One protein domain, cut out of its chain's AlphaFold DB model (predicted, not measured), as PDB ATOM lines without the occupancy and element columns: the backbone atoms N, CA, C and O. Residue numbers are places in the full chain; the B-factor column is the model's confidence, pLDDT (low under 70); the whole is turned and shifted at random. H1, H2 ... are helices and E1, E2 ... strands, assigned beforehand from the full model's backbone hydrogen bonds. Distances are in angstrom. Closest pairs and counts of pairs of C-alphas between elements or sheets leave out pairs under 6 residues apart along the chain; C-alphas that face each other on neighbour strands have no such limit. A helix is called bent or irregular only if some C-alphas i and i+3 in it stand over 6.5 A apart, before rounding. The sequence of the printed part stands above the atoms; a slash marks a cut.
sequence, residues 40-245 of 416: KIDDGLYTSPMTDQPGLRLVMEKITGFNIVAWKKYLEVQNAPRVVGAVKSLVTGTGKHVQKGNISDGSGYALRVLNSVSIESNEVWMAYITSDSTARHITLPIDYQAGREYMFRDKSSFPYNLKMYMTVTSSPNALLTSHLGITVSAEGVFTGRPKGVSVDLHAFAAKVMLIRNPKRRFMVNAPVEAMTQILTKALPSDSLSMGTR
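What this domain is: This is residues 40 to 245 of the 416 residues of an uncharacterized protein of Candidatus Nucleicultrix amoebiphila FS5 (UniProt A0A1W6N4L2). A twisted, seven-stranded sheet curls round one long helix, H7, which fills its hollow face, while H3 covers part of the other face with H1 packed beside it. H2 and H6 lie together near one end of the sheet, H8 and the short strand E8 lie toward the E7 edge, and residues 92 to 97 stick out free of the rest. The printed part has 206 residues, with eight named helices and eight named strands in the order E1 E2 E3 H1 H2 H3 E4 H4 H5 E5 E6 H6 H7 E7 H8 E8, a mixed class of helices and strands. The sheet, in the order E1 E2 E3 E4 E5 E6 E7, is mixed, with E6 and E7 its one parallel pair. The whole is compact, with a radius of gyration of the C-alphas of 16.6 A and spans of 45 by 40 by 34 A.

Where its parts are: E1, residues 40 to 42, begins at C-alpha 40, at (206.560, 238.513, 255.652). E2, residues 45 to 49, and E3, residues 57 to 62, follow. H1 is residues 68 to 78, 15.2 A long, H2 residues 81 to 93, 17.9 A, and H3 residues 103 to 116, 20.3 A. E4, residues 123 to 130, is 21.7 A long. H4, residues 142 to 145, is irregular, but only just: its C-alphas 142 and 145 are 6.6 A apart. H5, residues 158 to 161, is joined by a tight link, with 0 residues between them, to E5, residues 162 to 170, 23.4 A long. E6, residues 176 to 184, is 24.7 A long, and H6 is residues 186 to 191. H7, residues 197 to 212, begins at C-alpha 197, at (203.525, 219.658, 264.853), and is 23.1 A long. E7 is residues 218 to 221, H8 residues 225 to 234, 14.4 A, and E8 residues 240 to 242, ending at C-alpha 242, at (184.787, 214.398, 252.151).

How they stand to each other: E1, E2 and E3 form a meander, each strand the antiparallel neighbour of the one before; N 41 and O 45 are 2.9 A apart, and N 48 and O 58 2.9 A. E3 and E4 are antiparallel, with N 59 and O 128 at 2.9 A. E4 and E5 are antiparallel, with N 127 and O 166 at 2.9 A. E5 and E6 form a hairpin, with N 169 and O 178 at 2.8 A. E6 and E7 are parallel, with N 179 and O 220 at 2.9 A; with H6 and H7 between them they make a strand-helix-strand unit with a right-handed crossover. The sheet curls round H7; the closest C-alphas of H7 and E4, those of Ala 205 and Ala 127, are 6.2 A apart. H3 is on the opposite face, giving three layers, helices on both faces of a sheet; it lies over E5 and E6 at a height of 8.4 A. H1 touches H3, Leu 75 and Ser 107 having the closest C-alphas at 5.4 A, at a shallow tilt of 26 degrees, opposite ways. H2 touches H6 with residues 83 to 87 alone, and H5 touches H6. H4 is close to H1 but not clearly touching, the C-alphas of Lys 73 and Tyr 144 being 8.0 A apart. H8 is only just not on the sheet, with 4 pairs of C-alphas within 10 A. E8 pairs with no named strand. In H1, H2, H3, H6, H7 and H8 every O i to N i+4 pair is within hydrogen-bond range; H4 and H5 are too short for such a pair.

The domain as a whole: The C-alphas of Arg 153 and Arg 245, the two farthest apart, are 50.5 A apart. The printed part has no cut. The links E4 to H4 and H4 to H5 are long. The mean pLDDT of the printed part is 78.7, and it is under 70 for 52 residues: 94 to 104, 140 to 153, 176, 181 and 221 to 245.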
ATOM      1  N   LYS A  40     206.114 238.484 257.050       96.31
ATOM      2  CA  LYS A  40     206.560 238.513 255.652       96.31
ATOM      3  C   LYS A  40     208.005 239.012 255.600       96.31
ATOM      4  O   LYS A  40     208.282 240.112 256.068       96.31
ATOM      5  N   ILE A  41     208.913 238.194 255.073       95.38
ATOM      6  CA  ILE A  41     210.314 238.579 254.846       95.38
ATOM      7  C   ILE A  41     210.444 239.257 253.481       95.38
ATOM      8  O   ILE A  41     211.069 240.306 253.376       95.38
ATOM      9  N   ASP A  42     209.795 238.691 252.464       95.38
ATOM     10  CA  ASP A  42     209.649 239.244 251.116       95.38
ATOM     11  C   ASP A  42     208.421 238.615 250.415       95.38
ATOM     12  O   ASP A  42     207.630 237.904 251.038       95.38
ATOM     13  N   ASP A  43     208.218 238.885 249.122       93.50
ATOM     14  CA  ASP A  43     207.077 238.364 248.346       93.50
ATOM     15  C   ASP A  43     207.073 236.840 248.149       93.50
ATOM     16  O   ASP A  43     206.054 236.270 247.741       93.50
ATOM     17  N   GLY A  44     208.202 236.183 248.406       95.75
ATOM     18  CA  GLY A  44     208.407 234.752 248.279       95.75
ATOM     19  C   GLY A  44     208.682 234.037 249.600       95.75
ATOM     20  O   GLY A  44     208.884 232.826 249.551       95.75
ATOM     21  N   LEU A  45     208.691 234.712 250.754       97.38
ATOM     22  CA  LEU A  45     209.098 234.096 252.017       97.38
ATOM     23  C   LEU A  45     208.337 234.637 253.235       97.38
ATOM     24  O   LEU A  45     208.383 235.824 253.561       97.38
ATOM     25  N   TYR A  46     207.710 233.719 253.974       98.19
ATOM     26  CA  TYR A  46     207.005 233.989 255.231       98.19
ATOM     27  C   TYR A  46     207.562 233.125 256.356       98.19
ATOM     28  O   TYR A  46     207.986 231.992 256.126       98.19
ATOM     29  N   THR A  47     207.507 233.622 257.591       98.06
ATOM     30  CA  THR A  47     207.944 232.880 258.779       98.06
ATOM     31  C   THR A  47     207.058 233.143 259.996       98.06
ATOM     32  O   THR A  47     206.486 234.219 260.140       98.06
ATOM     33  N   SER A  48     206.981 232.172 260.907       97.69
ATOM     34  CA  SER A  48     206.402 232.325 262.251       97.69
ATOM     35  C   SER A  48     207.190 231.483 263.261       97.69
ATOM     36  O   SER A  48     207.540 230.343 262.943       97.69
ATOM     37  N   PRO A  49     207.462 231.974 264.484       96.62
ATOM     38  CA  PRO A  49     207.933 231.112 265.566       96.62
ATOM     39  C   PRO A  49     206.843 230.101 265.966       96.62
ATOM     40  O   PRO A  49     205.653 230.355 265.756       96.62
ATOM     41  N   MET A  50     207.241 228.963 266.543       95.44
ATOM     42  CA  MET A  50     206.312 228.009 267.161       95.44
ATOM     43  C   MET A  50     206.212 228.264 268.669       95.44
ATOM     44  O   MET A  50     207.204 228.123 269.378       95.44
ATOM     45  N   THR A  51     205.015 228.595 269.165       91.62
ATOM     46  CA  THR A  51     204.780 228.913 270.587       91.62
ATOM     47  C   THR A  51     205.122 227.741 271.510       91.62
ATOM     48  O   THR A  51     205.858 227.911 272.476       91.62
ATOM     49  N   ASP A  52     204.654 226.537 271.172       93.00
ATOM     50  CA  ASP A  52     204.808 225.343 272.018       93.00
ATOM     51  C   ASP A  52     206.165 224.643 271.856       93.00
ATOM     52  O   ASP A  52     206.450 223.662 272.544       93.00
ATOM     53  N   GLN A  53     206.987 225.078 270.897       94.44
ATOM     54  CA  GLN A  53     208.267 224.448 270.565       94.44
ATOM     55  C   GLN A  53     209.348 225.522 270.383       94.44
ATOM     56  O   GLN A  53     209.734 225.824 269.246       94.44
ATOM     57  N   PRO A  54     209.849 226.107 271.490       91.06
ATOM     58  CA  PRO A  54     210.914 227.098 271.439       91.06
ATOM     59  C   PRO A  54     212.126 226.544 270.679       91.06
ATOM     60  O   PRO A  54     212.608 225.451 270.969       91.06
ATOM     61  N   GLY A  55     212.603 227.286 269.681       93.75
ATOM     62  CA  GLY A  55     213.701 226.860 268.805       93.75
ATOM     63  C   GLY A  55     213.262 226.242 267.476       93.75
ATOM     64  O   GLY A  55     214.111 226.014 266.618       93.75
ATOM     65  N   LEU A  56     211.960 226.022 267.265       96.19
ATOM     66  CA  LEU A  56     211.412 225.701 265.950       96.19
ATOM     67  C   LEU A  56     210.700 226.900 265.331       96.19
ATOM     68  O   LEU A  56     210.109 227.743 266.012       96.19
ATOM     69  N   ARG A  57     210.728 226.943 264.001       96.94
ATOM     70  CA  ARG A  57     209.985 227.913 263.199       96.94
ATOM     71  C   ARG A  57     209.264 227.254 262.043       96.94
ATOM     72  O   ARG A  57     209.707 226.241 261.503       96.94
ATOM     73  N   LEU A  58     208.182 227.901 261.655       97.88
ATOM     74  CA  LEU A  58     207.400 227.626 260.467       97.88
ATOM     75  C   LEU A  58     207.861 228.585 259.373       97.88
ATOM     76  O   LEU A  58     207.989 229.782 259.627       97.88
ATOM     77  N   VAL A  59     208.121 228.065 258.179       97.94
ATOM     78  CA  VAL A  59     208.557 228.844 257.018       97.94
ATOM     79  C   VAL A  59     207.739 228.429 255.805       97.94
ATOM     80  O   VAL A  59     207.419 227.253 255.654       97.94
ATOM     81  N   MET A  60     207.346 229.386 254.969       98.06
ATOM     82  CA  MET A  60     206.660 229.119 253.709       98.06
ATOM     83  C   MET A  60     207.353 229.898 252.605       98.06
ATOM     84  O   MET A  60     207.368 231.127 252.618       98.06
ATOM     85  N   GLU A  61     207.950 229.156 251.681       97.19
ATOM     86  CA  GLU A  61     208.781 229.679 250.605       97.19
ATOM     87  C   GLU A  61     208.117 229.438 249.247       97.19
ATOM     88  O   GLU A  61     207.655 228.332 248.961       97.19
ATOM     89  N   LYS A  62     208.091 230.457 248.388       96.62
ATOM     90  CA  LYS A  62     207.634 230.347 247.004       96.62
ATOM     91  C   LYS A  62     208.672 229.611 246.174       96.62
ATOM     92  O   LYS A  62     209.846 229.978 246.157       96.62
ATOM     93  N   ILE A  63     208.232 228.622 245.411       96.06
ATOM     94  CA  ILE A  63     209.057 227.982 244.396       96.06
ATOM     95  C   ILE A  63     209.195 228.912 243.190       96.06
ATOM     96  O   ILE A  63     208.216 229.374 242.604       96.06
ATOM     97  N   THR A  64     210.439 229.166 242.815       95.31
ATOM     98  CA  THR A  64     210.863 230.011 241.703       95.31
ATOM     99  C   THR A  64     211.937 229.278 240.902       95.31
ATOM    100  O   THR A  64     212.429 228.224 241.313       95.31
ATOM    101  N   GLY A  65     212.357 229.846 239.769       91.62
ATOM    102  CA  GLY A  65     213.500 229.323 239.013       91.62
ATOM    103  C   GLY A  65     214.789 229.212 239.843       91.62
ATOM    104  O   GLY A  65     215.609 228.337 239.577       91.62
ATOM    105  N   PHE A  66     214.945 230.039 240.884       90.50
ATOM    106  CA  PHE A  66     216.143 230.078 241.725       90.50
ATOM    107  C   PHE A  66     216.265 228.888 242.688       90.50
ATOM    108  O   PHE A  66     217.366 228.380 242.895       90.50
ATOM    109  N   ASN A  67     215.156 228.427 243.274       93.50
ATOM    110  CA  ASN A  67     215.162 227.399 244.327       93.50
ATOM    111  C   ASN A  67     214.555 226.052 243.897       93.50
ATOM    112  O   ASN A  67     214.751 225.049 244.586       93.50
ATOM    113  N   ILE A  68     213.869 225.974 242.747       93.69
ATOM    114  CA  ILE A  68     213.225 224.733 242.287       93.69
ATOM    115  C   ILE A  68     214.218 223.576 242.132       93.69
ATOM    116  O   ILE A  68     213.893 222.437 242.464       93.69
ATOM    117  N   VAL A  69     215.442 223.850 241.669       90.94
ATOM    118  CA  VAL A  69     216.474 222.815 241.506       90.94
ATOM    119  C   VAL A  69     216.925 222.281 242.867       90.94
ATOM    120  O   VAL A  69     217.051 221.067 243.018       90.94
ATOM    121  N   ALA A  70     217.102 223.156 243.864       89.50
ATOM    122  CA  ALA A  70     217.465 222.765 245.228       89.50
ATOM    123  C   ALA A  70     216.407 221.839 245.836       89.50
ATOM    124  O   ALA A  70     216.724 220.744 246.305       89.50
ATOM    125  N   TRP A  71     215.140 222.243 245.740       92.38
ATOM    126  CA  TRP A  71     214.021 221.464 246.247       92.38
ATOM    127  C   TRP A  71     213.862 220.123 245.532       92.38
ATOM    128  O   TRP A  71     213.722 219.101 246.201       92.38
ATOM    129  N   LYS A  72     213.955 220.075 244.195       92.19
ATOM    130  CA  LYS A  72     213.913 218.804 243.453       92.19
ATOM    131  C   LYS A  72     215.025 217.859 243.898       92.19
ATOM    132  O   LYS A  72     214.740 216.707 244.213       92.19
ATOM    133  N   LYS A  73     216.263 218.354 244.012       88.56
ATOM    134  CA  LYS A  73     217.408 217.553 244.467       88.56
ATOM    135  C   LYS A  73     217.201 217.021 245.882       88.56
ATOM    136  O   LYS A  73     217.450 215.848 246.141       88.56
ATOM    137  N   TYR A  74     216.714 217.863 246.792       89.25
ATOM    138  CA  TYR A  74     216.393 217.450 248.155       89.25
ATOM    139  C   TYR A  74     215.332 216.338 248.167       89.25
ATOM    140  O   TYR A  74     215.546 215.283 248.765       89.25
ATOM    141  N   LEU A  75     214.223 216.525 247.446       90.38
ATOM    142  CA  LEU A  75     213.124 215.558 247.371       90.38
ATOM    143  C   LEU A  75     213.532 214.236 246.700       90.38
ATOM    144  O   LEU A  75     213.058 213.176 247.111       90.38
ATOM    145  N   GLU A  76     214.424 214.265 245.707       89.50
ATOM    146  CA  GLU A  76     215.033 213.064 245.114       89.50
ATOM    147  C   GLU A  76     215.803 212.255 246.163       89.50
ATOM    148  O   GLU A  76     215.650 211.035 246.240       89.50
ATOM    149  N   VAL A  77     216.588 212.922 247.016       86.06
ATOM    150  CA  VAL A  77     217.332 212.238 248.081       86.06
ATOM    151  C   VAL A  77     216.388 211.673 249.143       86.06
ATOM    152  O   VAL A  77     216.569 210.529 249.561       86.06
ATOM    153  N   GLN A  78     215.345 212.410 249.536       85.69
ATOM    154  CA  GLN A  78     214.320 211.916 250.470       85.69
ATOM    155  C   GLN A  78     213.581 210.678 249.926       85.69
ATOM    156  O   GLN A  78     213.175 209.809 250.695       85.69
ATOM    157  N   ASN A  79     213.441 210.569 248.599       84.62
ATOM    158  CA  ASN A  79     212.864 209.412 247.906       84.62
ATOM    159  C   ASN A  79     213.842 208.253 247.670       84.62
ATOM    160  O   ASN A  79     213.416 207.177 247.244       84.62
ATOM    161  N   ALA A  80     215.142 208.436 247.910       84.56
ATOM    162  CA  ALA A  80     216.126 207.412 247.599       84.56
ATOM    163  C   ALA A  80     215.868 206.139 248.434       84.56
ATOM    164  O   ALA A  80     215.750 206.236 249.662       84.56
ATOM    165  N   PRO A  81     215.868 204.929 247.829       81.94
ATOM    166  CA  PRO A  81     215.576 203.680 248.540       81.94
ATOM    167  C   PRO A  81     216.420 203.471 249.800       81.94
ATOM    168  O   PRO A  81     215.932 202.952 250.799       81.94
ATOM    169  N   ARG A  82     217.678 203.930 249.781       80.25
ATOM    170  CA  ARG A  82     218.580 203.872 250.937       80.25
ATOM    171  C   ARG A  82     218.103 204.740 252.101       80.25
ATOM    172  O   ARG A  82     218.166 204.285 253.237       80.25
ATOM    173  N   VAL A  83     217.641 205.964 251.840       78.38
ATOM    174  CA  VAL A  83     217.129 206.870 252.881       78.38
ATOM    175  C   VAL A  83     215.832 206.309 253.450       78.38
ATOM    176  O   VAL A  83     215.706 206.166 254.663       78.38
ATOM    177  N   VAL A  84     214.920 205.874 252.577       77.69
ATOM    178  CA  VAL A  84     213.667 205.221 252.977       77.69
ATOM    179  C   VAL A  84     213.942 203.965 253.814       77.69
ATOM    180  O   VAL A  84     213.319 203.773 254.856       77.69
ATOM    181  N   GLY A  85     214.898 203.128 253.403       77.31
ATOM    182  CA  GLY A  85     215.304 201.923 254.129       77.31
ATOM    183  C   GLY A  85     215.945 202.224 255.484       77.31
ATOM    184  O   GLY A  85     215.594 201.588 256.477       77.31
ATOM    185  N   ALA A  86     216.829 203.224 255.553       78.38
ATOM    186  CA  ALA A  86     217.467 203.648 256.798       78.38
ATOM    187  C   ALA A  86     216.444 204.186 257.804       78.38
ATOM    188  O   ALA A  86     216.471 203.804 258.973       78.38
ATOM    189  N   VAL A  87     215.501 205.012 257.342       78.69
ATOM    190  CA  VAL A  87     214.419 205.497 258.199       78.69
ATOM    191  C   VAL A  87     213.540 204.338 258.663       78.69
ATOM    192  O   VAL A  87     213.307 204.215 259.862       78.69
ATOM    193  N   LYS A  88     213.104 203.449 257.759       77.81
ATOM    194  CA  LYS A  88     212.300 202.270 258.127       77.81
ATOM    195  C   LYS A  88     212.983 201.438 259.214       77.81
ATOM    196  O   LYS A  88     212.345 201.164 260.224       77.81
ATOM    197  N   SER A  89     214.269 201.130 259.039       78.00
ATOM    198  CA  SER A  89     215.078 200.380 260.009       78.00
ATOM    199  C   SER A  89     215.113 201.057 261.383       78.00
ATOM    200  O   SER A  89     214.848 200.408 262.399       78.00
ATOM    201  N   LEU A  90     215.356 202.375 261.418       75.25
ATOM    202  CA  LEU A  90     215.397 203.141 262.662       75.25
ATOM    203  C   LEU A  90     214.057 203.076 263.399       75.25
ATOM    204  O   LEU A  90     214.033 202.846 264.604       75.25
ATOM    205  N   VAL A  91     212.935 203.242 262.693       71.44
ATOM    206  CA  VAL A  91     211.639 203.202 263.372       71.44
ATOM    207  C   VAL A  91     211.290 201.780 263.829       71.44
ATOM    208  O   VAL A  91     210.867 201.612 264.974       71.44
ATOM    209  N   THR A  92     211.550 200.745 263.020       71.56
ATOM    210  CA  THR A  92     211.296 199.346 263.417       71.56
ATOM    211  C   THR A  92     212.165 198.891 264.590       71.56
ATOM    212  O   THR A  92     211.679 198.181 265.466       71.56
ATOM    213  N   GLY A  93     213.420 199.350 264.667       70.94
ATOM    214  CA  GLY A  93     214.333 199.024 265.767       70.94
ATOM    215  C   GLY A  93     213.898 199.589 267.124       70.94
ATOM    216  O   GLY A  93     214.333 199.096 268.159       70.94
ATOM    217  N   THR A  94     213.002 200.582 267.147       63.84
ATOM    218  CA  THR A  94     212.474 201.161 268.397       63.84
ATOM    219  C   THR A  94     211.280 200.401 268.985       63.84
ATOM    220  O   THR A  94     210.691 200.868 269.959       63.84
ATOM    221  N   GLY A  95     210.869 199.273 268.388       56.06
ATOM    222  CA  GLY A  95     209.688 198.507 268.815       56.06
ATOM    223  C   GLY A  95     208.355 199.243 268.617       56.06
ATOM    224  O   GLY A  95     207.301 198.744 268.999       56.06
ATOM    225  N   LYS A  96     208.373 200.440 268.016       55.69
ATOM    226  CA  LYS A  96     207.169 201.195 267.676       55.69
ATOM    227  C   LYS A  96     206.681 200.740 266.309       55.69
ATOM    228  O   LYS A  96     207.369 200.943 265.310       55.69
ATOM    229  N   HIS A  97     205.471 200.186 266.261       47.12
ATOM    230  CA  HIS A  97     204.725 200.054 265.014       47.12
ATOM    231  C   HIS A  97     204.615 201.438 264.370       47.12
ATOM    232  O   HIS A  97     203.865 202.304 264.826       47.12
ATOM    233  N   VAL A  98     205.397 201.673 263.320       48.78
ATOM    234  CA  VAL A  98     205.176 202.816 262.440       48.78
ATOM    235  C   VAL A  98     203.831 202.559 261.792       48.78
ATOM    236  O   VAL A  98     203.665 201.548 261.106       48.78
ATOM    237  N   GLN A  99     202.875 203.471 261.968       46.03
ATOM    238  CA  GLN A  99     201.834 203.609 260.955       46.03
ATOM    239  C   GLN A  99     202.558 203.681 259.608       46.03
ATOM    240  O   GLN A  99     203.541 204.414 259.507       46.03
ATOM    241  N   LYS A 100     202.131 202.899 258.611       45.53
ATOM    242  CA  LYS A 100     202.697 202.831 257.248       45.53
ATOM    243  C   LYS A 100     202.581 204.173 256.480       45.53
ATOM    244  O   LYS A 100     202.244 204.196 255.306       45.53
ATOM    245  N   GLY A 101     202.847 205.312 257.115       48.88
ATOM    246  CA  GLY A 101     203.101 206.582 256.460       48.88
ATOM    247  C   GLY A 101     204.456 206.496 255.775       48.88
ATOM    248  O   GLY A 101     205.501 206.713 256.389       48.88
ATOM    249  N   ASN A 102     204.439 206.109 254.508       55.59
ATOM    250  CA  ASN A 102     205.612 206.092 253.655       55.59
ATOM    251  C   ASN A 102     206.127 207.529 253.486       55.59
ATOM    252  O   ASN A 102     205.502 208.346 252.817       55.59
ATOM    253  N   ILE A 103     207.293 207.835 254.057       59.31
ATOM    254  CA  ILE A 103     208.010 209.102 253.812       59.31
ATOM    255  C   ILE A 103     208.153 209.374 252.308       59.31
ATOM    256  O   ILE A 103     208.034 210.527 251.890       59.31
ATOM    257  N   SER A 104     208.325 208.306 251.516       61.50
ATOM    258  CA  SER A 104     208.400 208.333 250.050       61.50
ATOM    259  C   SER A 104     207.152 208.884 249.368       61.50
ATOM    260  O   SER A 104     207.244 209.397 248.259       61.50
ATOM    261  N   ASP A 105     205.979 208.792 249.994       70.50
ATOM    262  CA  ASP A 105     204.747 209.185 249.317       70.50
ATOM    263  C   ASP A 105     204.669 210.712 249.263       70.50
ATOM    264  O   ASP A 105     204.513 211.284 248.186       70.50
ATOM    265  N   GLY A 106     204.891 211.406 250.386       77.00
ATOM    266  CA  GLY A 106     204.850 212.871 250.406       77.00
ATOM    267  C   GLY A 106     205.995 213.532 249.629       77.00
ATOM    268  O   GLY A 106     205.751 214.483 248.886       77.00
ATOM    269  N   SER A 107     207.225 213.010 249.716       84.19
ATOM    270  CA  SER A 107     208.344 213.510 248.903       84.19
ATOM    271  C   SER A 107     208.139 213.216 247.413       84.19
ATOM    272  O   SER A 107     208.471 214.045 246.564       84.19
ATOM    273  N   GLY A 108     207.586 212.049 247.070       83.38
ATOM    274  CA  GLY A 108     207.218 211.672 245.706       83.38
ATOM    275  C   GLY A 108     206.134 212.577 245.120       83.38
ATOM    276  O   GLY A 108     206.279 213.050 243.991       83.38
ATOM    277  N   TYR A 109     205.084 212.882 245.887       79.69
ATOM    278  CA  TYR A 109     204.041 213.826 245.480       79.69
ATOM    279  C   TYR A 109     204.590 215.237 245.283       79.69
ATOM    280  O   TYR A 109     204.344 215.835 244.236       79.69
ATOM    281  N   ALA A 110     205.388 215.738 246.228       86.31
ATOM    282  CA  ALA A 110     206.058 217.028 246.100       86.31
ATOM    283  C   ALA A 110     206.885 217.100 244.805       86.31
ATOM    284  O   ALA A 110     206.740 218.030 244.014       86.31
ATOM    285  N   LEU A 111     207.685 216.066 244.515       87.88
ATOM    286  CA  LEU A 111     208.495 216.013 243.299       87.88
ATOM    287  C   LEU A 111     207.633 216.014 242.025       87.88
ATOM    288  O   LEU A 111     207.952 216.722 241.068       87.88
ATOM    289  N   ARG A 112     206.514 215.276 242.012       83.25
ATOM    290  CA  ARG A 112     205.552 215.293 240.894       83.25
ATOM    291  C   ARG A 112     204.971 216.686 240.672       83.25
ATOM    292  O   ARG A 112     204.886 217.108 239.520       83.25
ATOM    293  N   VAL A 113     204.628 217.409 241.737       83.56
ATOM    294  CA  VAL A 113     204.147 218.798 241.655       83.56
ATOM    295  C   VAL A 113     205.194 219.692 241.013       83.56
ATOM    296  O   VAL A 113     204.899 220.336 240.010       83.56
ATOM    297  N   LEU A 114     206.427 219.674 241.529       88.31
ATOM    298  CA  LEU A 114     207.511 220.508 241.001       88.31
ATOM    299  C   LEU A 114     207.871 220.171 239.543       88.31
ATOM    300  O   LEU A 114     208.482 220.982 238.849       88.31
ATOM    301  N   ASN A 115     207.545 218.967 239.072       86.12
ATOM    302  CA  ASN A 115     207.762 218.548 237.687       86.12
ATOM    303  C   ASN A 115     206.583 218.848 236.755       86.12
ATOM    304  O   ASN A 115     206.799 218.949 235.551       86.12
ATOM    305  N   SER A 116     205.365 218.976 237.284       80.50
ATOM    306  CA  SER A 116     204.145 219.006 236.462       80.50
ATOM    307  C   SER A 116     203.410 220.343 236.500       80.50
ATOM    308  O   SER A 116     202.662 220.648 235.576       80.50
ATOM    309  N   VAL A 117     203.582 221.135 237.561       79.94
ATOM    310  CA  VAL A 117     202.900 222.423 237.726       79.94
ATOM    311  C   VAL A 117     203.814 223.549 237.250       79.94
ATOM    312  O   VAL A 117     204.940 223.691 237.724       79.94
ATOM    313  N   SER A 118     203.322 224.368 236.320       84.00
ATOM    314  CA  SER A 118     204.040 225.560 235.857       84.00
ATOM    315  C   SER A 118     204.111 226.600 236.978       84.00
ATOM    316  O   SER A 118     203.079 227.106 237.417       84.00
ATOM    317  N   ILE A 119     205.330 226.931 237.409       89.75
ATOM    318  CA  ILE A 119     205.612 227.946 238.443       89.75
ATOM    319  C   ILE A 119     205.475 229.391 237.935       89.75
ATOM    320  O   ILE A 119     205.515 230.330 238.721       89.75
ATOM    321  N   GLU A 120     205.338 229.576 236.620       85.81
ATOM    322  CA  GLU A 120     205.136 230.889 235.992       85.81
ATOM    323  C   GLU A 120     203.663 231.301 236.024       85.81
ATOM    324  O   GLU A 120     203.335 232.468 236.222       85.81
ATOM    325  N   SER A 121     202.772 230.324 235.848       78.25
ATOM    326  CA  SER A 121     201.319 230.533 235.814       78.25
ATOM    327  C   SER A 121     200.626 230.224 237.143       78.25
ATOM    328  O   SER A 121     199.467 230.589 237.322       78.25
ATOM    329  N   ASN A 122     201.323 229.578 238.083       83.62
ATOM    330  CA  ASN A 122     200.776 229.182 239.377       83.62
ATOM    331  C   ASN A 122     201.717 229.565 240.514       83.62
ATOM    332  O   ASN A 122     202.932 229.661 240.352       83.62
ATOM    333  N   GLU A 123     201.150 229.723 241.701       90.38
ATOM    334  CA  GLU A 123     201.918 229.807 242.926       90.38
ATOM    335  C   GLU A 123     202.158 228.395 243.468       90.38
ATOM    336  O   GLU A 123     201.233 227.706 243.904       90.38
ATOM    337  N   VAL A 124     203.414 227.966 243.446       93.12
ATOM    338  CA  VAL A 124     203.863 226.742 244.109       93.12
ATOM    339  C   VAL A 124     204.687 227.156 245.316       93.12
ATOM    340  O   VAL A 124     205.548 228.024 245.205       93.12
ATOM    341  N   TRP A 125     204.421 226.555 246.467       96.19
ATOM    342  CA  TRP A 125     205.038 226.891 247.741       96.19
ATOM    343  C   TRP A 125     205.494 225.631 248.468       96.19
ATOM    344  O   TRP A 125     204.855 224.582 248.380       96.19
ATOM    345  N   MET A 126     206.556 225.766 249.252       96.19
ATOM    346  CA  MET A 126     206.994 224.780 250.229       96.19
ATOM    347  C   MET A 126     206.817 225.364 251.622       96.19
ATOM    348  O   MET A 126     207.508 226.307 252.001       96.19
ATOM    349  N   ALA A 127     205.887 224.799 252.386       97.12
ATOM    350  CA  ALA A 127     205.748 225.076 253.807       97.12
ATOM    351  C   ALA A 127     206.573 224.048 254.588       97.12
ATOM    352  O   ALA A 127     206.479 222.852 254.316       97.12
ATOM    353  N   TYR A 128     207.365 224.473 255.566       97.00
ATOM    354  CA  TYR A 128     208.198 223.569 256.348       97.00
ATOM    355  C   TYR A 128     208.473 224.043 257.774       97.00
ATOM    356  O   TYR A 128     208.339 225.218 258.109       97.00
ATOM    357  N   ILE A 129     208.867 223.088 258.618       96.75
ATOM    358  CA  ILE A 129     209.342 223.313 259.983       96.75
ATOM    359  C   ILE A 129     210.856 223.132 259.999       96.75
ATOM    360  O   ILE A 129     211.350 222.083 259.578       96.75
ATOM    361  N   THR A 130     211.583 224.119 260.522       95.56
ATOM    362  CA  THR A 130     213.047 224.075 260.658       95.56
ATOM    363  C   THR A 130     213.500 224.503 262.055       95.56
ATOM    364  O   THR A 130     212.811 225.274 262.728       95.56
ATOM    365  N   SER A 131     214.654 223.994 262.492       94.94
ATOM    366  CA  SER A 131     215.398 224.480 263.665       94.94
ATOM    367  C   SER A 131     216.368 225.627 263.349       94.94
ATOM    368  O   SER A 131     217.106 226.060 264.231       94.94
ATOM    369  N   ASP A 132     216.390 226.128 262.110       92.81
ATOM    370  CA  ASP A 132     217.183 227.310 261.767       92.81
ATOM    371  C   ASP A 132     216.737 228.530 262.589       92.81
ATOM    372  O   ASP A 132     215.546 228.796 262.775       92.81
ATOM    373  N   SER A 133     217.704 229.327 263.046       90.00
ATOM    374  CA  SER A 133     217.449 230.568 263.791       90.00
ATOM    375  C   SER A 133     216.965 231.717 262.903       90.00
ATOM    376  O   SER A 133     216.441 232.709 263.411       90.00
ATOM    377  N   THR A 134     217.109 231.599 261.582       90.81
ATOM    378  CA  THR A 134     216.696 232.607 260.599       90.81
ATOM    379  C   THR A 134     216.009 231.943 259.407       90.81
ATOM    380  O   THR A 134     216.377 230.847 258.990       90.81
ATOM    381  N   ALA A 135     214.961 232.586 258.886       92.88
ATOM    382  CA  ALA A 135     214.273 232.135 257.686       92.88
ATOM    383  C   ALA A 135     215.016 232.727 256.493       92.88
ATOM    384  O   ALA A 135     215.324 233.918 256.488       92.88
ATOM    385  N   ARG A 136     215.325 231.888 255.513       91.88
ATOM    386  CA  ARG A 136     216.051 232.272 254.306       91.88
ATOM    387  C   ARG A 136     215.578 231.420 253.143       91.88
ATOM    388  O   ARG A 136     215.182 230.274 253.355       91.88
ATOM    389  N   HIS A 137     215.666 231.981 251.944       92.44
ATOM    390  CA  HIS A 137     215.462 231.225 250.721       92.44
ATOM    391  C   HIS A 137     216.429 230.048 250.636       92.44
ATOM    392  O   HIS A 137     217.616 230.176 250.954       92.44
ATOM    393  N   ILE A 138     215.916 228.905 250.195       87.75
ATOM    394  CA  ILE A 138     216.724 227.708 250.008       87.75
ATOM    395  C   ILE A 138     217.349 227.796 248.632       87.75
ATOM    396  O   ILE A 138     216.726 227.545 247.604       87.75
ATOM    397  N   THR A 139     218.619 228.148 248.613       82.94
ATOM    398  CA  THR A 139     219.443 228.033 247.421       82.94
ATOM    399  C   THR A 139     220.187 226.706 247.460       82.94
ATOM    400  O   THR A 139     220.397 226.120 248.524       82.94
ATOM    401  N   LEU A 140     220.575 226.197 246.289       67.94
ATOM    402  CA  LEU A 140     221.543 225.108 246.243       67.94
ATOM    403  C   LEU A 140     222.813 225.587 246.960       67.94
ATOM    404  O   LEU A 140     223.396 226.584 246.526       67.94
ATOM    405  N   PRO A 141     223.307 224.881 247.989       57.94
ATOM    406  CA  PRO A 141     224.725 224.943 248.270       57.94
ATOM    407  C   PRO A 141     225.451 224.519 246.991       57.94
ATOM    408  O   PRO A 141     225.057 223.538 246.349       57.94
ATOM    409  N   ILE A 142     226.526 225.228 246.649       51.44
ATOM    410  CA  ILE A 142     227.481 224.846 245.596       51.44
ATOM    411  C   ILE A 142     227.891 223.356 245.749       51.44
ATOM    412  O   ILE A 142     228.128 222.663 244.762       51.44
ATOM    413  N   ASP A 143     227.811 222.822 246.970       42.06
ATOM    414  CA  ASP A 143     228.178 221.457 247.345       42.06
ATOM    415  C   ASP A 143     227.127 220.362 247.057       42.06
ATOM    416  O   ASP A 143     227.455 219.179 247.131       42.06
ATOM    417  N   TYR A 144     225.883 220.684 246.663       53.50
ATOM    418  CA  TYR A 144     224.908 219.641 246.269       53.50
ATOM    419  C   TYR A 144     225.263 218.952 244.938       53.50
ATOM    420  O   TYR A 144     224.674 217.923 244.593       53.50
ATOM    421  N   GLN A 145     226.228 219.500 244.187       46.81
ATOM    422  CA  GLN A 145     226.764 218.871 242.978       46.81
ATOM    423  C   GLN A 145     227.666 217.660 243.285       46.81
ATOM    424  O   GLN A 145     227.798 216.773 242.440       46.81
ATOM    425  N   ALA A 146     228.215 217.552 244.500       45.03
ATOM    426  CA  ALA A 146     229.038 216.424 244.927       45.03
ATOM    427  C   ALA A 146     228.174 215.406 245.688       45.03
ATOM    428  O   ALA A 146     228.040 215.428 246.909       45.03
ATOM    429  N   GLY A 147     227.505 214.527 244.942       49.75
ATOM    430  CA  GLY A 147     226.545 213.589 245.511       49.75
ATOM    431  C   GLY A 147     227.070 212.734 246.680       49.75
ATOM    432  O   GLY A 147     228.223 212.321 246.716       49.75
ATOM    433  N   ARG A 148     226.105 212.327 247.519       51.94
ATOM    434  CA  ARG A 148     225.993 211.034 248.235       51.94
ATOM    435  C   ARG A 148     226.258 210.962 249.749       51.94
ATOM    436  O   ARG A 148     225.784 209.986 250.323       51.94
ATOM    437  N   GLU A 149     226.870 211.936 250.435       54.31
ATOM    438  CA  GLU A 149     227.186 211.760 251.883       54.31
ATOM    439  C   GLU A 149     226.860 212.924 252.840       54.31
ATOM    440  O   GLU A 149     227.019 212.781 254.053       54.31
ATOM    441  N   TYR A 150     226.375 214.066 252.352       54.38
ATOM    442  CA  TYR A 150     226.424 215.299 253.153       54.38
ATOM    443  C   TYR A 150     225.250 215.571 254.103       54.38
ATOM    444  O   TYR A 150     225.427 216.351 255.035       54.38
ATOM    445  N   MET A 151     224.088 214.919 253.946       55.91
ATOM    446  CA  MET A 151     222.867 215.332 254.672       55.91
ATOM    447  C   MET A 151     222.948 215.223 256.207       55.91
ATOM    448  O   MET A 151     222.129 215.812 256.903       55.91
ATOM    449  N   PHE A 152     223.943 214.514 256.751       58.09
ATOM    450  CA  PHE A 152     224.106 214.342 258.201       58.09
ATOM    451  C   PHE A 152     225.401 214.917 258.779       58.09
ATOM    452  O   PHE A 152     225.569 214.891 259.998       58.09
ATOM    453  N   ARG A 153     226.332 215.396 257.944       65.06
ATOM    454  CA  ARG A 153     227.652 215.833 258.433       65.06
ATOM    455  C   ARG A 153     227.658 217.285 258.890       65.06
ATOM    456  O   ARG A 153     228.277 217.587 259.906       65.06
ATOM    457  N   ASP A 154     226.952 218.157 258.182       72.56
ATOM    458  CA  ASP A 154     226.886 219.572 258.532       72.56
ATOM    459  C   ASP A 154     225.588 219.901 259.278       72.56
ATOM    460  O   ASP A 154     224.517 220.033 258.681       72.56
ATOM    461  N   LYS A 155     225.710 220.069 260.601       76.81
ATOM    462  CA  LYS A 155     224.596 220.436 261.489       76.81
ATOM    463  C   LYS A 155     224.038 221.840 261.226       76.81
ATOM    464  O   LYS A 155     222.966 222.166 261.723       76.81
ATOM    465  N   SER A 156     224.765 222.674 260.483       74.88
ATOM    466  CA  SER A 156     224.334 224.022 260.104       74.88
ATOM    467  C   SER A 156     223.633 224.072 258.741       74.88
ATOM    468  O   SER A 156     223.087 225.111 258.357       74.88
ATOM    469  N   SER A 157     223.620 222.950 258.014       78.06
ATOM    470  CA  SER A 157     222.996 222.867 256.699       78.06
ATOM    471  C   SER A 157     221.467 222.887 256.795       78.06
ATOM    472  O   SER A 157     220.868 222.315 257.707       78.06
ATOM    473  N   PHE A 158     220.824 223.511 255.803       82.81
ATOM    474  CA  PHE A 158     219.363 223.546 255.691       82.81
ATOM    475  C   PHE A 158     218.708 222.146 255.800       82.81
ATOM    476  O   PHE A 158     217.775 222.003 256.593       82.81
ATOM    477  N   PRO A 159     219.191 221.097 255.092       84.62
ATOM    478  CA  PRO A 159     218.610 219.757 255.196       84.62
ATOM    479  C   PRO A 159     218.589 219.224 256.630       84.62
ATOM    480  O   PRO A 159     217.562 218.713 257.073       84.62
ATOM    481  N   TYR A 160     219.683 219.405 257.381       85.06
ATOM    482  CA  TYR A 160     219.816 218.909 258.754       85.06
ATOM    483  C   TYR A 160     218.776 219.514 259.708       85.06
ATOM    484  O   TYR A 160     218.283 218.852 260.631       85.06
ATOM    485  N   ASN A 161     218.420 220.776 259.478       90.88
ATOM    486  CA  ASN A 161     217.499 221.514 260.332       90.88
ATOM    487  C   ASN A 161     216.024 221.287 259.977       90.88
ATOM    488  O   ASN A 161     215.156 221.559 260.812       90.88
ATOM    489  N   LEU A 162     215.720 220.711 258.810       92.62
ATOM    490  CA  LEU A 162     214.352 220.424 258.387       92.62
ATOM    491  C   LEU A 162     213.727 219.297 259.219       92.62
ATOM    492  O   LEU A 162     214.319 218.230 259.376       92.62
ATOM    493  N   LYS A 163     212.499 219.495 259.714       93.81
ATOM    494  CA  LYS A 163     211.756 218.496 260.517       93.81
ATOM    495  C   LYS A 163     210.560 217.891 259.786       93.81
ATOM    496  O   LYS A 163     210.203 216.733 260.005       93.81
ATOM    497  N   MET A 164     209.889 218.700 258.979       93.31
ATOM    498  CA  MET A 164     208.664 218.349 258.266       93.31
ATOM    499  C   MET A 164     208.434 219.377 257.167       93.31
ATOM    500  O   MET A 164     208.786 220.542 257.347       93.31
ATOM    501  N   TYR A 165     207.827 218.968 256.061       94.06
ATOM    502  CA  TYR A 165     207.455 219.876 254.985       94.06
ATOM    503  C   TYR A 165     206.167 219.437 254.292       94.06
ATOM    504  O   TYR A 165     205.691 218.314 254.462       94.06
ATOM    505  N   MET A 166     205.605 220.358 253.522       92.25
ATOM    506  CA  MET A 166     204.376 220.212 252.765       92.25
ATOM    507  C   MET A 166     204.452 221.075 251.509       92.25
ATOM    508  O   MET A 166     204.883 222.227 251.569       92.25
ATOM    509  N   THR A 167     203.995 220.533 250.381       91.62
ATOM    510  CA  THR A 167     203.874 221.312 249.141       91.62
ATOM    511  C   THR A 167     202.489 221.929 249.067       91.62
ATOM    512  O   THR A 167     201.501 221.241 249.317       91.62
ATOM    513  N   VAL A 168     202.400 223.204 248.705       91.88
ATOM    514  CA  VAL A 168     201.141 223.934 248.537       91.88
ATOM    515  C   VAL A 168     201.098 224.537 247.139       91.88
ATOM    516  O   VAL A 168     202.070 225.130 246.682       91.88
ATOM    517  N   THR A 169     199.982 224.384 246.441       87.62
ATOM    518  CA  THR A 169     199.766 224.907 245.092       87.62
ATOM    519  C   THR A 169     198.472 225.700 245.024       87.62
ATOM    520  O   THR A 169     197.467 225.357 245.648       87.62
ATOM    521  N   SER A 170     198.489 226.796 244.277       83.44
ATOM    522  CA  SER A 170     197.305 227.602 243.994       83.44
ATOM    523  C   SER A 170     197.548 228.460 242.754       83.44
ATOM    524  O   SER A 170     198.691 228.693 242.369       83.44
ATOM    525  N   SER A 171     196.491 228.982 242.143       77.75
ATOM    526  CA  SER A 171     196.603 230.129 241.234       77.75
ATOM    527  C   SER A 171     196.482 231.428 242.053       77.75
ATOM    528  O   SER A 171     195.739 231.441 243.040       77.75
ATOM    529  N   PRO A 172     197.168 232.533 241.694       75.31
ATOM    530  CA  PRO A 172     197.127 233.787 242.462       75.31
ATOM    531  C   PRO A 172     195.703 234.275 242.780       75.31
ATOM    532  O   PRO A 172     195.409 234.695 243.901       75.31
ATOM    533  N   ASN A 173     194.791 234.128 241.815       72.75
ATOM    534  CA  ASN A 173     193.400 234.570 241.928       72.75
ATOM    535  C   ASN A 173     192.436 233.458 242.360       72.75
ATOM    536  O   ASN A 173     191.253 233.726 242.567       72.75
ATOM    537  N   ALA A 174     192.912 232.217 242.497       70.12
ATOM    538  CA  ALA A 174     192.053 231.109 242.887       70.12
ATOM    539  C   ALA A 174     191.504 231.323 244.299       70.12
ATOM    540  O   ALA A 174     192.234 231.693 245.221       70.12
ATOM    541  N   LEU A 175     190.223 230.993 244.478       72.94
ATOM    542  CA  LEU A 175     189.559 230.951 245.789       72.94
ATOM    543  C   LEU A 175     189.896 229.670 246.572       72.94
ATOM    544  O   LEU A 175     189.419 229.466 247.692       72.94
ATOM    545  N   LEU A 176     190.723 228.816 245.967       69.88
ATOM    546  CA  LEU A 176     191.133 227.515 246.456       69.88
ATOM    547  C   LEU A 176     192.640 227.391 246.472       69.88
ATOM    548  O   LEU A 176     193.358 227.927 245.629       69.88
ATOM    549  N   THR A 177     193.105 226.591 247.408       81.50
ATOM    550  CA  THR A 177     194.478 226.117 247.475       81.50
ATOM    551  C   THR A 177     194.455 224.604 247.559       81.50
ATOM    552  O   THR A 177     193.566 224.058 248.198       81.50
ATOM    553  N   SER A 178     195.416 223.920 246.951       78.88
ATOM    554  CA  SER A 178     195.690 222.525 247.276       78.88
ATOM    555  C   SER A 178     196.963 222.448 248.088       78.88
ATOM    556  O   SER A 178     197.909 223.184 247.837       78.88
ATOM    557  N   HIS A 179     197.030 221.517 249.022       81.94
ATOM    558  CA  HIS A 179     198.317 221.039 249.497       81.94
ATOM    559  C   HIS A 179     198.442 219.554 249.189       81.94
ATOM    560  O   HIS A 179     197.443 218.848 249.051       81.94
ATOM    561  N   LEU A 180     199.674 219.099 249.006       71.44
ATOM    562  CA  LEU A 180     199.980 217.735 248.618       71.44
ATOM    563  C   LEU A 180     201.062 217.207 249.543       71.44
ATOM    564  O   LEU A 180     202.192 217.693 249.517       71.44
ATOM    565  N   GLY A 181     200.664 216.226 250.357       66.88
ATOM    566  CA  GLY A 181     201.536 215.473 251.253       66.88
ATOM    567  C   GLY A 181     202.197 216.331 252.331       66.88
ATOM    568  O   GLY A 181     203.136 217.073 252.062       66.88
ATOM    569  N   ILE A 182     201.782 216.175 253.589       79.88
ATOM    570  CA  ILE A 182     202.688 216.484 254.697       79.88
ATOM    571  C   ILE A 182     203.634 215.295 254.829       79.88
ATOM    572  O   ILE A 182     203.171 214.170 255.023       79.88
ATOM    573  N   THR A 183     204.938 215.535 254.790       86.62
ATOM    574  CA  THR A 183     205.934 214.488 255.029       86.62
ATOM    575  C   THR A 183     206.909 214.907 256.117       86.62
ATOM    576  O   THR A 183     207.335 216.058 256.210       86.62
ATOM    577  N   VAL A 184     207.270 213.943 256.962       87.25
ATOM    578  CA  VAL A 184     208.384 214.079 257.902       87.25
ATOM    579  C   VAL A 184     209.684 213.952 257.110       87.25
ATOM    580  O   VAL A 184     209.843 212.992 256.360       87.25
ATOM    581  N   SER A 185     210.614 214.889 257.279       89.75
ATOM    582  CA  SER A 185     211.940 214.770 256.667       89.75
ATOM    583  C   SER A 185     212.723 213.618 257.301       89.75
ATOM    584  O   SER A 185     212.568 213.330 258.492       89.75
ATOM    585  N   ALA A 186     213.602 212.971 256.539       86.94
ATOM    586  CA  ALA A 186     214.508 211.960 257.075       86.94
ATOM    587  C   ALA A 186     215.298 212.518 258.270       86.94
ATOM    588  O   ALA A 186     215.376 211.889 259.323       86.94
ATOM    589  N   GLU A 187     215.795 213.745 258.147       86.88
ATOM    590  CA  GLU A 187     216.523 214.470 259.184       86.88
ATOM    591  C   GLU A 187     215.666 214.695 260.433       86.88
ATOM    592  O   GLU A 187     216.154 214.515 261.547       86.88
ATOM    593  N   GLY A 188     214.372 214.984 260.277       86.81
ATOM    594  CA  GLY A 188     213.418 215.072 261.381       86.81
ATOM    595  C   GLY A 188     213.211 213.739 262.102       86.81
ATOM    596  O   GLY A 188     212.972 213.728 263.308       86.81
ATOM    597  N   VAL A 189     213.349 212.608 261.404       85.38
ATOM    598  CA  VAL A 189     213.334 211.286 262.046       85.38
ATOM    599  C   VAL A 189     214.620 211.041 262.836       85.38
ATOM    600  O   VAL A 189     214.542 210.614 263.986       85.38
ATOM    601  N   PHE A 190     215.788 211.349 262.265       81.38
ATOM    602  CA  PHE A 190     217.083 211.112 262.918       81.38
ATOM    603  C   PHE A 190     217.376 212.067 264.081       81.38
ATOM    604  O   PHE A 190     217.926 211.654 265.096       81.38
ATOM    605  N   THR A 191     217.019 213.342 263.942       83.31
ATOM    606  CA  THR A 191     217.273 214.381 264.958       83.31
ATOM    607  C   THR A 191     216.150 214.499 265.988       83.31
ATOM    608  O   THR A 191     216.296 215.211 266.978       83.31
ATOM    609  N   GLY A 192     215.042 213.789 265.773       82.19
ATOM    610  CA  GLY A 192     213.834 213.898 266.573       82.19
ATOM    611  C   GLY A 192     212.912 215.016 266.081       82.19
ATOM    612  O   GLY A 192     213.323 216.143 265.801       82.19
ATOM    613  N   ARG A 193     211.620 214.693 266.012       85.44
ATOM    614  CA  ARG A 193     210.541 215.627 265.683       85.44
ATOM    615  C   ARG A 193     209.554 215.679 266.849       85.44
ATOM    616  O   ARG A 193     209.120 214.610 267.295       85.44
ATOM    617  N   PRO A 194     209.125 216.869 267.304       86.44
ATOM    618  CA  PRO A 194     208.065 216.948 268.298       86.44
ATOM    619  C   PRO A 194     206.751 216.366 267.759       86.44
ATOM    620  O   PRO A 194     206.444 216.424 266.564       86.44
ATOM    621  N   LYS A 195     205.955 215.761 268.641       85.06
ATOM    622  CA  LYS A 195     204.644 215.214 268.267       85.06
ATOM    623  C   LYS A 195     203.645 216.351 268.022       85.06
ATOM    624  O   LYS A 195     203.773 217.422 268.597       85.06
ATOM    625  N   GLY A 196     202.647 216.114 267.171       82.31
ATOM    626  CA  GLY A 196     201.545 217.063 266.946       82.31
ATOM    627  C   GLY A 196     201.860 218.282 266.067       82.31
ATOM    628  O   GLY A 196     200.942 219.024 265.740       82.31
ATOM    629  N   VAL A 197     203.106 218.455 265.610       88.12
ATOM    630  CA  VAL A 197     203.525 219.658 264.853       88.12
ATOM    631  C   VAL A 197     202.976 219.766 263.426       88.12
ATOM    632  O   VAL A 197     203.130 220.786 262.764       88.12
ATOM    633  N   SER A 198     202.329 218.715 262.920       87.19
ATOM    634  CA  SER A 198     201.721 218.726 261.584       87.19
ATOM    635  C   SER A 198     200.551 219.704 261.484       87.19
ATOM    636  O   SER A 198     200.348 220.294 260.428       87.19
ATOM    637  N   VAL A 199     199.798 219.894 262.576       85.56
ATOM    638  CA  VAL A 199     198.679 220.848 262.616       85.56
ATOM    639  C   VAL A 199     199.198 222.285 262.574       85.56
ATOM    640  O   VAL A 199     198.631 223.101 261.859       85.56
ATOM    641  N   ASP A 200     200.314 222.582 263.251       91.62
ATOM    642  CA  ASP A 200     200.960 223.902 263.183       91.62
ATOM    643  C   ASP A 200     201.374 224.254 261.755       91.62
ATOM    644  O   ASP A 200     201.113 225.359 261.284       91.62
ATOM    645  N   LEU A 201     201.980 223.293 261.049       93.50
ATOM    646  CA  LEU A 201     202.393 223.476 259.660       93.50
ATOM    647  C   LEU A 201     201.200 223.761 258.743       93.50
ATOM    648  O   LEU A 201     201.261 224.644 257.888       93.50
ATOM    649  N   HIS A 202     200.106 223.037 258.960       90.06
ATOM    650  CA  HIS A 202     198.844 223.230 258.263       90.06
ATOM    651  C   HIS A 202     198.241 224.611 258.485       90.06
ATOM    652  O   HIS A 202     197.955 225.329 257.526       90.06
ATOM    653  N   ALA A 203     198.062 224.975 259.754       91.25
ATOM    654  CA  ALA A 203     197.495 226.251 260.150       91.25
ATOM    655  C   ALA A 203     198.354 227.403 259.625       91.25
ATOM    656  O   ALA A 203     197.828 228.379 259.099       91.25
ATOM    657  N   PHE A 204     199.679 227.276 259.687       96.25
ATOM    658  CA  PHE A 204     200.591 228.280 259.156       96.25
ATOM    659  C   PHE A 204     200.470 228.454 257.641       96.25
ATOM    660  O   PHE A 204     200.329 229.582 257.170       96.25
ATOM    661  N   ALA A 205     200.457 227.360 256.876       95.38
ATOM    662  CA  ALA A 205     200.247 227.445 255.436       95.38
ATOM    663  C   ALA A 205     198.887 228.083 255.105       95.38
ATOM    664  O   ALA A 205     198.802 228.935 254.224       95.38
ATOM    665  N   ALA A 206     197.834 227.738 255.853       92.31
ATOM    666  CA  ALA A 206     196.521 228.356 255.708       92.31
ATOM    667  C   ALA A 206     196.552 229.872 255.968       92.31
ATOM    668  O   ALA A 206     196.027 230.640 255.158       92.31
ATOM    669  N   LYS A 207     197.226 230.309 257.044       95.94
ATOM    670  CA  LYS A 207     197.425 231.729 257.381       95.94
ATOM    671  C   LYS A 207     198.110 232.485 256.247       95.94
ATOM    672  O   LYS A 207     197.610 233.523 255.828       95.94
ATOM    673  N   VAL A 208     199.213 231.957 255.714       96.56
ATOM    674  CA  VAL A 208     199.949 232.592 254.606       96.56
ATOM    675  C   VAL A 208     199.079 232.691 253.352       96.56
ATOM    676  O   VAL A 208     199.025 233.743 252.716       96.56
ATOM    677  N   MET A 209     198.332 231.639 253.011       94.88
ATOM    678  CA  MET A 209     197.464 231.665 251.831       94.88
ATOM    679  C   MET A 209     196.316 232.675 251.962       94.88
ATOM    680  O   MET A 209     195.991 233.325 250.967       94.88
ATOM    681  N   LEU A 210     195.764 232.853 253.168       93.44
ATOM    682  CA  LEU A 210     194.778 233.891 253.494       93.44
ATOM    683  C   LEU A 210     195.380 235.304 253.520       93.44
ATOM    684  O   LEU A 210     194.742 236.236 253.042       93.44
ATOM    685  N   ILE A 211     196.608 235.474 254.023       95.12
ATOM    686  CA  ILE A 211     197.333 236.755 253.971       95.12
ATOM    687  C   ILE A 211     197.473 237.218 252.521       95.12
ATOM    688  O   ILE A 211     197.161 238.363 252.200       95.12
ATOM    689  N   ARG A 212     197.893 236.315 251.629       93.69
ATOM    690  CA  ARG A 212     198.082 236.625 250.207       93.69
ATOM    691  C   ARG A 212     196.775 236.927 249.488       93.69
ATOM    692  O   ARG A 212     196.712 237.848 248.680       93.69
ATOM    693  N   ASN A 213     195.734 236.147 249.763       92.50
ATOM    694  CA  ASN A 213     194.420 236.337 249.165       92.50
ATOM    695  C   ASN A 213     193.324 236.036 250.204       92.50
ATOM    696  O   ASN A 213     192.922 234.880 250.344       92.50
ATOM    697  N   PRO A 214     192.783 237.067 250.883       91.75
ATOM    698  CA  PRO A 214     191.752 236.901 251.912       91.75
ATOM    699  C   PRO A 214     190.446 236.280 251.412       91.75
ATOM    700  O   PRO A 214     189.622 235.839 252.207       91.75
ATOM    701  N   LYS A 215     190.228 236.253 250.090       83.50
ATOM    702  CA  LYS A 215     189.056 235.615 249.480       83.50
ATOM    703  C   LYS A 215     189.230 234.101 249.324       83.50
ATOM    704  O   LYS A 215     188.257 233.422 248.999       83.50
ATOM    705  N   ARG A 216     190.437 233.554 249.536       84.44
ATOM    706  CA  ARG A 216     190.666 232.103 249.539       84.44
ATOM    707  C   ARG A 216     189.917 231.476 250.696       84.44
ATOM    708  O   ARG A 216     190.136 231.816 251.849       84.44
ATOM    709  N   ARG A 217     189.036 230.536 250.378       73.94
ATOM    710  CA  ARG A 217     188.124 229.962 251.363       73.94
ATOM    711  C   ARG A 217     188.481 228.540 251.747       73.94
ATOM    712  O   ARG A 217     188.314 228.172 252.905       73.94
ATOM    713  N   PHE A 218     188.980 227.755 250.796       74.19
ATOM    714  CA  PHE A 218     189.228 226.340 251.027       74.19
ATOM    715  C   PHE A 218     190.653 225.930 250.690       74.19
ATOM    716  O   PHE A 218     191.255 226.401 249.720       74.19
ATOM    717  N   MET A 219     191.154 225.000 251.492       79.88
ATOM    718  CA  MET A 219     192.351 224.230 251.225       79.88
ATOM    719  C   MET A 219     191.939 222.780 250.989       79.88
ATOM    720  O   MET A 219     191.349 222.147 251.861       79.88
ATOM    721  N   VAL A 220     192.213 222.274 249.793       71.44
ATOM    722  CA  VAL A 220     191.924 220.905 249.384       71.44
ATOM    723  C   VAL A 220     193.177 220.054 249.563       71.44
ATOM    724  O   VAL A 220     194.294 220.502 249.309       71.44
ATOM    725  N   ASN A 221     193.001 218.820 250.004       68.44
ATOM    726  CA  ASN A 221     194.064 217.830 250.071       68.44
ATOM    727  C   ASN A 221     193.750 216.651 249.149       68.44
ATOM    728  O   ASN A 221     192.577 216.335 248.946       68.44
ATOM    729  N   ALA A 222     194.783 215.952 248.683       54.97
ATOM    730  CA  ALA A 222     194.715 214.527 248.355       54.97
ATOM    731  C   ALA A 222     195.204 213.745 249.589       54.97
ATOM    732  O   ALA A 222     196.377 213.361 249.647       54.97
ATOM    733  N   PRO A 223     194.396 213.607 250.653       49.62
ATOM    734  CA  PRO A 223     194.893 213.013 251.874       49.62
ATOM    735  C   PRO A 223     195.200 211.533 251.649       49.62
ATOM    736  O   PRO A 223     194.373 210.756 251.174       49.62
ATOM    737  N   VAL A 224     196.386 211.133 252.093       48.06
ATOM    738  CA  VAL A 224     196.604 209.770 252.579       48.06
ATOM    739  C   VAL A 224     195.794 209.579 253.869       48.06
ATOM    740  O   VAL A 224     195.583 210.541 254.611       48.06
ATOM    741  N   GLU A 225     195.364 208.352 254.169       44.94
ATOM    742  CA  GLU A 225     194.480 208.008 255.301       44.94
ATOM    743  C   GLU A 225     194.863 208.693 256.631       44.94
ATOM    744  O   GLU A 225     194.027 209.293 257.311       44.94
ATOM    745  N   ALA A 226     196.155 208.687 256.973       48.50
ATOM    746  CA  ALA A 226     196.673 209.299 258.197       48.50
ATOM    747  C   ALA A 226     196.347 210.801 258.310       48.50
ATOM    748  O   ALA A 226     196.129 211.321 259.403       48.50
ATOM    749  N   MET A 227     196.288 211.512 257.188       51.66
ATOM    750  CA  MET A 227     196.020 212.944 257.162       51.66
ATOM    751  C   MET A 227     194.532 213.257 257.319       51.66
ATOM    752  O   MET A 227     194.188 214.202 258.027       51.66
ATOM    753  N   THR A 228     193.656 212.412 256.770       53.53
ATOM    754  CA  THR A 228     192.219 212.441 257.073       53.53
ATOM    755  C   THR A 228     191.984 212.287 258.572       53.53
ATOM    756  O   THR A 228     191.253 213.078 259.168       53.53
ATOM    757  N   GLN A 229     192.657 211.329 259.219       52.09
ATOM    758  CA  GLN A 229     192.542 211.115 260.666       52.09
ATOM    759  C   GLN A 229     193.035 212.319 261.484       52.09
ATOM    760  O   GLN A 229     192.421 212.679 262.486       52.09
ATOM    761  N   ILE A 230     194.141 212.950 261.076       53.34
ATOM    762  CA  ILE A 230     194.670 214.141 261.754       53.34
ATOM    763  C   ILE A 230     193.674 215.299 261.648       53.34
ATOM    764  O   ILE A 230     193.350 215.912 262.661       53.34
ATOM    765  N   LEU A 231     193.167 215.577 260.445       52.84
ATOM    766  CA  LEU A 231     192.263 216.702 260.204       52.84
ATOM    767  C   LEU A 231     190.903 216.501 260.883       52.84
ATOM    768  O   LEU A 231     190.415 217.419 261.531       52.84
ATOM    769  N   THR A 232     190.328 215.297 260.813       55.78
ATOM    770  CA  THR A 232     189.053 214.963 261.482       55.78
ATOM    771  C   THR A 232     189.127 215.048 263.003       55.78
ATOM    772  O   THR A 232     188.134 215.397 263.634       55.78
ATOM    773  N   LYS A 233     190.290 214.768 263.603       54.78
ATOM    774  CA  LYS A 233     190.506 214.939 265.048       54.78
ATOM    775  C   LYS A 233     190.776 216.389 265.442       54.78
ATOM    776  O   LYS A 233     190.421 216.783 266.547       54.78
ATOM    777  N   ALA A 234     191.451 217.148 264.581       50.09
ATOM    778  CA  ALA A 234     191.911 218.499 264.893       50.09
ATOM    779  C   ALA A 234     190.874 219.589 264.593       50.09
ATOM    780  O   ALA A 234     190.994 220.690 265.124       50.09
ATOM    781  N   LEU A 235     189.889 219.315 263.733       48.41
ATOM    782  CA  LEU A 235     188.955 220.322 263.232       48.41
ATOM    783  C   LEU A 235     187.499 219.986 263.581       48.41
ATOM    784  O   LEU A 235     187.133 218.810 263.631       48.41
ATOM    785  N   PRO A 236     186.638 221.002 263.779       48.91
ATOM    786  CA  PRO A 236     185.208 220.789 263.968       48.91
ATOM    787  C   PRO A 236     184.580 220.035 262.786       48.91
ATOM    788  O   PRO A 236     184.963 220.240 261.632       48.91
ATOM    789  N   SER A 237     183.578 219.193 263.050       48.31
ATOM    790  CA  SER A 237     182.987 218.295 262.043       48.31
ATOM    791  C   SER A 237     182.343 219.003 260.845       48.31
ATOM    792  O   SER A 237     182.219 218.405 259.785       48.31
ATOM    793  N   ASP A 238     181.954 220.266 260.993       49.16
ATOM    794  CA  ASP A 238     181.384 221.118 259.939       49.16
ATOM    795  C   ASP A 238     182.460 221.846 259.098       49.16
ATOM    796  O   ASP A 238     182.156 222.713 258.281       49.16
ATOM    797  N   SER A 239     183.740 221.551 259.342       46.34
ATOM    798  CA  SER A 239     184.894 222.187 258.684       46.34
ATOM    799  C   SER A 239     185.493 221.327 257.577       46.34
ATOM    800  O   SER A 239     186.423 221.767 256.902       46.34
ATOM    801  N   LEU A 240     184.990 220.099 257.428       48.59
ATOM    802  CA  LEU A 240     185.526 219.063 256.559       48.59
ATOM    803  C   LEU A 240     184.439 218.560 255.618       48.59
ATOM    804  O   LEU A 240     183.392 218.097 256.058       48.59
ATOM    805  N   SER A 241     184.712 218.619 254.319       54.66
ATOM    806  CA  SER A 241     183.897 217.962 253.295       54.66
ATOM    807  C   SER A 241     184.696 216.819 252.678       54.66
ATOM    808  O   SER A 241     185.819 217.045 252.228       54.66
ATOM    809  N   MET A 242     184.138 215.603 252.681       53.34
ATOM    810  CA  MET A 242     184.787 214.398 252.151       53.34
ATOM    811  C   MET A 242     184.023 213.838 250.944       53.34
ATOM    812  O   MET A 242     182.809 213.642 251.010       53.34
ATOM    813  N   GLY A 243     184.766 213.531 249.875       47.28
ATOM    814  CA  GLY A 243     184.283 212.813 248.692       47.28
ATOM    815  C   GLY A 243     183.662 213.652 247.585       47.28
ATOM    816  O   GLY A 243     183.405 214.842 247.750       47.28
ATOM    817  N   THR A 244     183.475 213.022 246.420       45.97
ATOM    818  CA  THR A 244     182.772 213.646 245.293       45.97
ATOM    819  C   THR A 244     181.276 213.393 245.408       45.97
ATOM    820  O   THR A 244     180.815 212.483 246.101       45.97
ATOM    821  N   ARG A 245     180.494 214.209 244.717       52.16
ATOM    822  CA  ARG A 245     179.044 214.116 244.740       52.16
ATOM    823  C   ARG A 245     178.524 212.832 244.105       52.16
ATOM    824  O   ARG A 245     177.671 212.175 244.681       52.16
TER     825      ARG A 245